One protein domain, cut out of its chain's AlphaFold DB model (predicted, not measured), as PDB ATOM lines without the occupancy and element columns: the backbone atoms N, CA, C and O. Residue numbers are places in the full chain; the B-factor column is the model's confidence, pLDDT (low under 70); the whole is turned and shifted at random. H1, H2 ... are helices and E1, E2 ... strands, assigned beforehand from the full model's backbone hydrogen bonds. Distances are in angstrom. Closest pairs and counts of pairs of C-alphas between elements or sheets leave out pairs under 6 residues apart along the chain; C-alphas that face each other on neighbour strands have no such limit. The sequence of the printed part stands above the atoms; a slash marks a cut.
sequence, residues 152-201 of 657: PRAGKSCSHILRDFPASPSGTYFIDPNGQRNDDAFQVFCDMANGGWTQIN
ATOM      1  N   PRO A 152     121.160 182.283 152.729       78.12
ATOM      2  CA  PRO A 152     122.304 182.765 151.933       78.12
ATOM      3  C   PRO A 152     122.472 182.068 150.573       78.12
ATOM      4  O   PRO A 152     123.225 182.529 149.721       78.12
ATOM      5  N   ARG A 153     121.795 180.932 150.362       80.44
ATOM      6  CA  ARG A 153     121.836 180.128 149.130       80.44
ATOM      7  C   ARG A 153     120.556 180.288 148.305       80.44
ATOM      8  O   ARG A 153     120.258 179.430 147.476       80.44
ATOM      9  N   ALA A 154     119.799 181.363 148.528       87.69
ATOM     10  CA  ALA A 154     118.561 181.642 147.821       87.69
ATOM     11  C   ALA A 154     118.764 181.702 146.293       87.69
ATOM     12  O   ALA A 154     119.701 182.331 145.781       87.69
ATOM     13  N   GLY A 155     117.878 181.027 145.559       87.81
ATOM     14  CA  GLY A 155     117.815 181.098 144.096       87.81
ATOM     15  C   GLY A 155     116.873 182.206 143.625       87.81
ATOM     16  O   GLY A 155     115.982 182.613 144.359       87.81
ATOM     17  N   LYS A 156     117.010 182.690 142.384       88.31
ATOM     18  CA  LYS A 156     116.147 183.786 141.886       88.31
ATOM     19  C   LYS A 156     114.664 183.404 141.773       88.31
ATOM     20  O   LYS A 156     113.786 184.237 141.946       88.31
ATOM     21  N   SER A 157     114.376 182.142 141.472       93.19
ATOM     22  CA  SER A 157     113.036 181.545 141.526       93.19
ATOM     23  C   SER A 157     113.164 180.021 141.604       93.19
ATOM     24  O   SER A 157     114.246 179.480 141.357       93.19
ATOM     25  N   CYS A 158     112.068 179.310 141.875       96.06
ATOM     26  CA  CYS A 158     112.055 177.843 141.850       96.06
ATOM     27  C   CYS A 158     112.517 177.275 140.501       96.06
ATOM     28  O   CYS A 158     113.215 176.264 140.454       96.06
ATOM     29  N   SER A 159     112.197 177.960 139.400       90.94
ATOM     30  CA  SER A 159     112.622 177.554 138.062       90.94
ATOM     31  C   SER A 159     114.146 177.665 137.921       90.94
ATOM     32  O   SER A 159     114.773 176.760 137.377       90.94
ATOM     33  N   HIS A 160     114.760 178.740 138.435       88.38
ATOM     34  CA  HIS A 160     116.221 178.904 138.431       88.38
ATOM     35  C   HIS A 160     116.914 177.816 139.261       88.38
ATOM     36  O   HIS A 160     117.875 177.217 138.786       88.38
ATOM     37  N   ILE A 161     116.381 177.508 140.451       89.31
ATOM     38  CA  ILE A 161     116.880 176.412 141.294       89.31
ATOM     39  C   ILE A 161     116.806 175.085 140.529       89.31
ATOM     40  O   ILE A 161     117.791 174.359 140.485       89.31
ATOM     41  N   LEU A 162     115.685 174.779 139.868       87.25
ATOM     42  CA  LEU A 162     115.543 173.539 139.100       87.25
ATOM     43  C   LEU A 162     116.480 173.468 137.886       87.25
ATOM     44  O   LEU A 162     116.997 172.399 137.573       87.25
ATOM     45  N   ARG A 163     116.707 174.591 137.197       83.00
ATOM     46  CA  ARG A 163     117.638 174.675 136.063       83.00
ATOM     47  C   ARG A 163     119.069 174.353 136.498       83.00
ATOM     48  O   ARG A 163     119.750 173.589 135.819       83.00
ATOM     49  N   ASP A 164     119.501 174.931 137.615       78.69
ATOM     50  CA  ASP A 164     120.870 174.795 138.122       78.69
ATOM     51  C   ASP A 164     121.060 173.481 138.909       78.69
ATOM     52  O   ASP A 164     122.150 172.911 138.927       78.69
ATOM     53  N   PHE A 165     119.976 172.942 139.485       82.62
ATOM     54  CA  PHE A 165     119.935 171.695 140.254       82.62
ATOM     55  C   PHE A 165     118.765 170.788 139.804       82.62
ATOM     56  O   PHE A 165     117.780 170.644 140.539       82.62
ATOM     57  N   PRO A 166     118.865 170.100 138.642       82.94
ATOM     58  CA  PRO A 166     117.760 169.327 138.046       82.94
ATOM     59  C   PRO A 166     117.223 168.151 138.872       82.94
ATOM     60  O   PRO A 166     116.165 167.613 138.560       82.94
ATOM     61  N   ALA A 167     117.947 167.729 139.913       83.94
ATOM     62  CA  ALA A 167     117.535 166.668 140.833       83.94
ATOM     63  C   ALA A 167     116.756 167.183 142.065       83.94
ATOM     64  O   ALA A 167     116.446 166.396 142.960       83.94
ATOM     65  N   SER A 168     116.467 168.488 142.141       88.69
ATOM     66  CA  SER A 168     115.738 169.096 143.261       88.69
ATOM     67  C   SER A 168     114.296 168.570 143.351       88.69
ATOM     68  O   SER A 168     113.557 168.684 142.371       88.69
ATOM     69  N   PRO A 169     113.855 168.006 144.492       94.62
ATOM     70  CA  PRO A 169     112.466 167.585 144.682       94.62
ATOM     71  C   PRO A 169     111.520 168.783 144.865       94.62
ATOM     72  O   PRO A 169     111.947 169.866 145.259       94.62
ATOM     73  N   SER A 170     110.214 168.594 144.646       96.31
ATOM     74  CA  SER A 170     109.220 169.600 145.058       96.31
ATOM     75  C   SER A 170     109.228 169.751 146.588       96.31
ATOM     76  O   SER A 170     109.284 168.754 147.310       96.31
ATOM     77  N   GLY A 171     109.190 170.984 147.094       96.94
ATOM     78  CA  GLY A 171     109.405 171.276 148.515       96.94
ATOM     79  C   GLY A 171     109.525 172.771 148.814       96.94
ATOM     80  O   GLY A 171     109.275 173.600 147.944       96.94
ATOM     81  N   THR A 172     109.900 173.130 150.041       97.44
ATOM     82  CA  THR A 172     110.082 174.535 150.449       97.44
ATOM     83  C   THR A 172     111.525 174.987 150.242       97.44
ATOM     84  O   THR A 172     112.446 174.342 150.740       97.44
ATOM     85  N   TYR A 173     111.709 176.121 149.567       96.81
ATOM     86  CA  TYR A 173     113.015 176.703 149.251       96.81
ATOM     87  C   TYR A 173     113.036 178.202 149.551       96.81
ATOM     88  O   TYR A 173     112.004 178.870 149.477       96.81
ATOM     89  N   PHE A 174     114.215 178.737 149.856       95.00
ATOM     90  CA  PHE A 174     114.472 180.173 149.881       95.00
ATOM     91  C   PHE A 174     114.674 180.701 148.461       95.00
ATOM     92  O   PHE A 174     115.491 180.163 147.705       95.00
ATOM     93  N   ILE A 175     113.974 181.785 148.127       94.06
ATOM     94  CA  ILE A 175     114.208 182.547 146.904       94.06
ATOM     95  C   ILE A 175     114.496 184.019 147.193       94.06
ATOM     96  O   ILE A 175     114.014 184.587 148.172       94.06
ATOM     97  N   ASP A 176     115.278 184.611 146.297       91.75
ATOM     98  CA  ASP A 176     115.555 186.041 146.217       91.75
ATOM     99  C   ASP A 176     115.509 186.502 144.743       91.75
ATOM    100  O   ASP A 176     116.533 186.525 144.049       91.75
ATOM    101  N   PRO A 177     114.306 186.797 144.216       90.12
ATOM    102  CA  PRO A 177     114.125 187.391 142.896       90.12
ATOM    103  C   PRO A 177     114.860 188.719 142.670       90.12
ATOM    104  O   PRO A 177     115.325 188.947 141.549       90.12
ATOM    105  N   ASN A 178     114.939 189.601 143.676       81.12
ATOM    106  CA  ASN A 178     115.531 190.937 143.528       81.12
ATOM    107  C   ASN A 178     117.068 190.948 143.670       81.12
ATOM    108  O   ASN A 178     117.719 191.815 143.087       81.12
ATOM    109  N   GLY A 179     117.644 189.948 144.346       70.38
ATOM    110  CA  GLY A 179     119.084 189.710 144.458       70.38
ATOM    111  C   GLY A 179     119.818 190.570 145.493       70.38
ATOM    112  O   GLY A 179     121.049 190.622 145.452       70.38
ATOM    113  N   GLN A 180     119.117 191.275 146.386       62.00
ATOM    114  CA  GLN A 180     119.721 192.229 147.323       62.00
ATOM    115  C   GLN A 180     120.247 191.529 148.585       62.00
ATOM    116  O   GLN A 180     119.562 191.399 149.599       62.00
ATOM    117  N   ARG A 181     121.507 191.069 148.511       60.56
ATOM    118  CA  ARG A 181     122.268 190.401 149.596       60.56
ATOM    119  C   ARG A 181     121.595 189.151 150.206       60.56
ATOM    120  O   ARG A 181     122.122 188.561 151.144       60.56
ATOM    121  N   ASN A 182     120.490 188.670 149.629       69.31
ATOM    122  CA  ASN A 182     119.597 187.651 150.190       69.31
ATOM    123  C   ASN A 182     119.027 188.010 151.585       69.31
ATOM    124  O   ASN A 182     118.552 187.125 152.301       69.31
ATOM    125  N   ASP A 183     119.049 189.283 151.999       73.00
ATOM    126  CA  ASP A 183     118.612 189.703 153.341       73.00
ATOM    127  C   ASP A 183     117.085 189.763 153.487       73.00
ATOM    128  O   ASP A 183     116.553 189.506 154.570       73.00
ATOM    129  N   ASP A 184     116.362 190.004 152.398       81.19
ATOM    130  CA  ASP A 184     114.902 189.894 152.313       81.19
ATOM    131  C   ASP A 184     114.444 188.581 151.638       81.19
ATOM    132  O   ASP A 184     113.251 188.392 151.390       81.19
ATOM    133  N   ALA A 185     115.373 187.642 151.402       89.06
ATOM    134  CA  ALA A 185     115.073 186.327 150.841       89.06
ATOM    135  C   ALA A 185     114.069 185.553 151.709       89.06
ATOM    136  O   ALA A 185     114.213 185.444 152.934       89.06
ATOM    137  N   PHE A 186     113.071 184.966 151.053       93.81
ATOM    138  CA  PHE A 186     111.877 184.413 151.688       93.81
ATOM    139  C   PHE A 186     111.588 182.990 151.209       93.81
ATOM    140  O   PHE A 186     112.082 182.546 150.173       93.81
ATOM    141  N   GLN A 187     110.805 182.245 151.991       95.75
ATOM    142  CA  GLN A 187     110.460 180.865 151.664       95.75
ATOM    143  C   GLN A 187     109.219 180.778 150.774       95.75
ATOM    144  O   GLN A 187     108.198 181.408 151.043       95.75
ATOM    145  N   VAL A 188     109.300 179.921 149.762       96.94
ATOM    146  CA  VAL A 188     108.209 179.564 148.848       96.94
ATOM    147  C   VAL A 188     108.093 178.051 148.744       96.94
ATOM    148  O   VAL A 188     109.064 177.327 148.976       96.94
ATOM    149  N   PHE A 189     106.916 177.559 148.361       97.44
ATOM    150  CA  PHE A 189     106.813 176.191 147.864       97.44
ATOM    151  C   PHE A 189     107.207 176.166 146.383       97.44
ATOM    152  O   PHE A 189     106.721 176.964 145.580       97.44
ATOM    153  N   CYS A 190     108.108 175.255 146.037       97.56
ATOM    154  CA  CYS A 190     108.545 174.999 144.680       97.56
ATOM    155  C   CYS A 190     107.966 173.680 144.191       97.56
ATOM    156  O   CYS A 190     108.295 172.622 144.731       97.56
ATOM    157  N   ASP A 191     107.175 173.723 143.120       93.19
ATOM    158  CA  ASP A 191     106.796 172.510 142.405       93.19
ATOM    159  C   ASP A 191     107.804 172.207 141.292       93.19
ATOM    160  O   ASP A 191     107.644 172.598 140.130       93.19
ATOM    161  N   MET A 192     108.876 171.518 141.677       90.94
ATOM    162  CA  MET A 192     109.950 171.095 140.782       90.94
ATOM    163  C   MET A 192     109.477 170.052 139.762       90.94
ATOM    164  O   MET A 192     109.859 170.120 138.595       90.94
ATOM    165  N   ALA A 193     108.587 169.137 140.163       83.06
ATOM    166  CA  ALA A 193     108.091 168.054 139.312       83.06
ATOM    167  C   ALA A 193     107.383 168.549 138.035       83.06
ATOM    168  O   ALA A 193     107.484 167.899 136.995       83.06
ATOM    169  N   ASN A 194     106.718 169.710 138.087       76.94
ATOM    170  CA  ASN A 194     106.000 170.305 136.949       76.94
ATOM    171  C   ASN A 194     106.726 171.512 136.311       76.94
ATOM    172  O   ASN A 194     106.097 172.366 135.674       76.94
ATOM    173  N   GLY A 195     108.056 171.575 136.453       78.00
ATOM    174  CA  GLY A 195     108.912 172.574 135.798       78.00
ATOM    175  C   GLY A 195     109.373 173.729 136.690       78.00
ATOM    176  O   GLY A 195     109.716 174.792 136.177       78.00
ATOM    177  N   GLY A 196     109.383 173.552 138.013       90.00
ATOM    178  CA  GLY A 196     109.909 174.544 138.951       90.00
ATOM    179  C   GLY A 196     108.989 175.750 139.104       90.00
ATOM    180  O   GLY A 196     109.446 176.891 139.002       90.00
ATOM    181  N   TRP A 197     107.693 175.521 139.320       94.81
ATOM    182  CA  TRP A 197     106.765 176.610 139.635       94.81
ATOM    183  C   TRP A 197     107.056 177.191 141.018       94.81
ATOM    184  O   TRP A 197     107.284 176.454 141.973       94.81
ATOM    185  N   THR A 198     107.009 178.515 141.112       97.56
ATOM    186  CA  THR A 198     107.140 179.301 142.340       97.56
ATOM    187  C   THR A 198     105.752 179.638 142.863       97.56
ATOM    188  O   THR A 198     105.035 180.405 142.221       97.56
ATOM    189  N   GLN A 199     105.376 179.069 144.008       96.94
ATOM    190  CA  GLN A 199     104.088 179.314 144.652       96.94
ATOM    191  C   GLN A 199     104.181 180.482 145.640       96.94
ATOM    192  O   GLN A 199     104.921 180.407 146.624       96.94
ATOM    193  N   ILE A 200     103.375 181.523 145.421       96.50
ATOM    194  CA  ILE A 200     103.164 182.616 146.377       96.50
ATOM    195  C   ILE A 200     101.753 182.495 146.955       96.50
ATOM    196  O   ILE A 200     100.767 182.461 146.218       96.50
ATOM    197  N   ASN A 201     101.654 182.437 148.281       94.62
ATOM    198  CA  ASN A 201     100.374 182.300 148.974       94.62
ATOM    199  C   ASN A 201      99.676 183.664 149.160       94.62
ATOM    200  O   ASN A 201     100.356 184.687 149.321       94.62
TER     201      ASN A 201
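Overview. This is residues 152 to 201 of the 657 residues of an uncharacterized protein of Salpingoeca rosetta (strain ATCC 50818 / BSB-021) (UniProt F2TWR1). A small three-stranded sheet has one short helix, H1, standing on end over one face, with Cys 158 closest to the strands. The 50 printed residues include H1, E1, E2, E3 in that order. The sheet, order E1 E2 E3, is an antiparallel meander, each strand the neighbour of the one before. The class is mixed, with under half of the residues in named elements; the whole is compact, radius of gyration of the C-alphas 9.9 A, and flat, spanning 28 by 24 by 13 A.

Along the chain. H1, residues 158 to 164, begins at C-alpha 158 (112.055, 177.843, 141.850). E1 is residues 171 to 175, 12.4 A; E2 is 186 to 191, 15.9 A; E3, 197 to 200, ends at C-alpha 200 (103.164, 182.616, 146.377).

Arrangement. E1 and E2 form a hairpin; N 173 and O 188 are 3.0 A apart. E2 and E3 form another; N 199 and O 189 are 3.0 A apart. H1 stands up from the sheet at 74 degrees; its closest C-alphas to E3, Cys 158 and Thr 198, are 5.2 A apart. In H1 every O i to N i+4 pair is within hydrogen-bond range.

Size, cuts and confidence. The printed part has no cut and no long link. Residues 180 to 182 are under pLDDT 70.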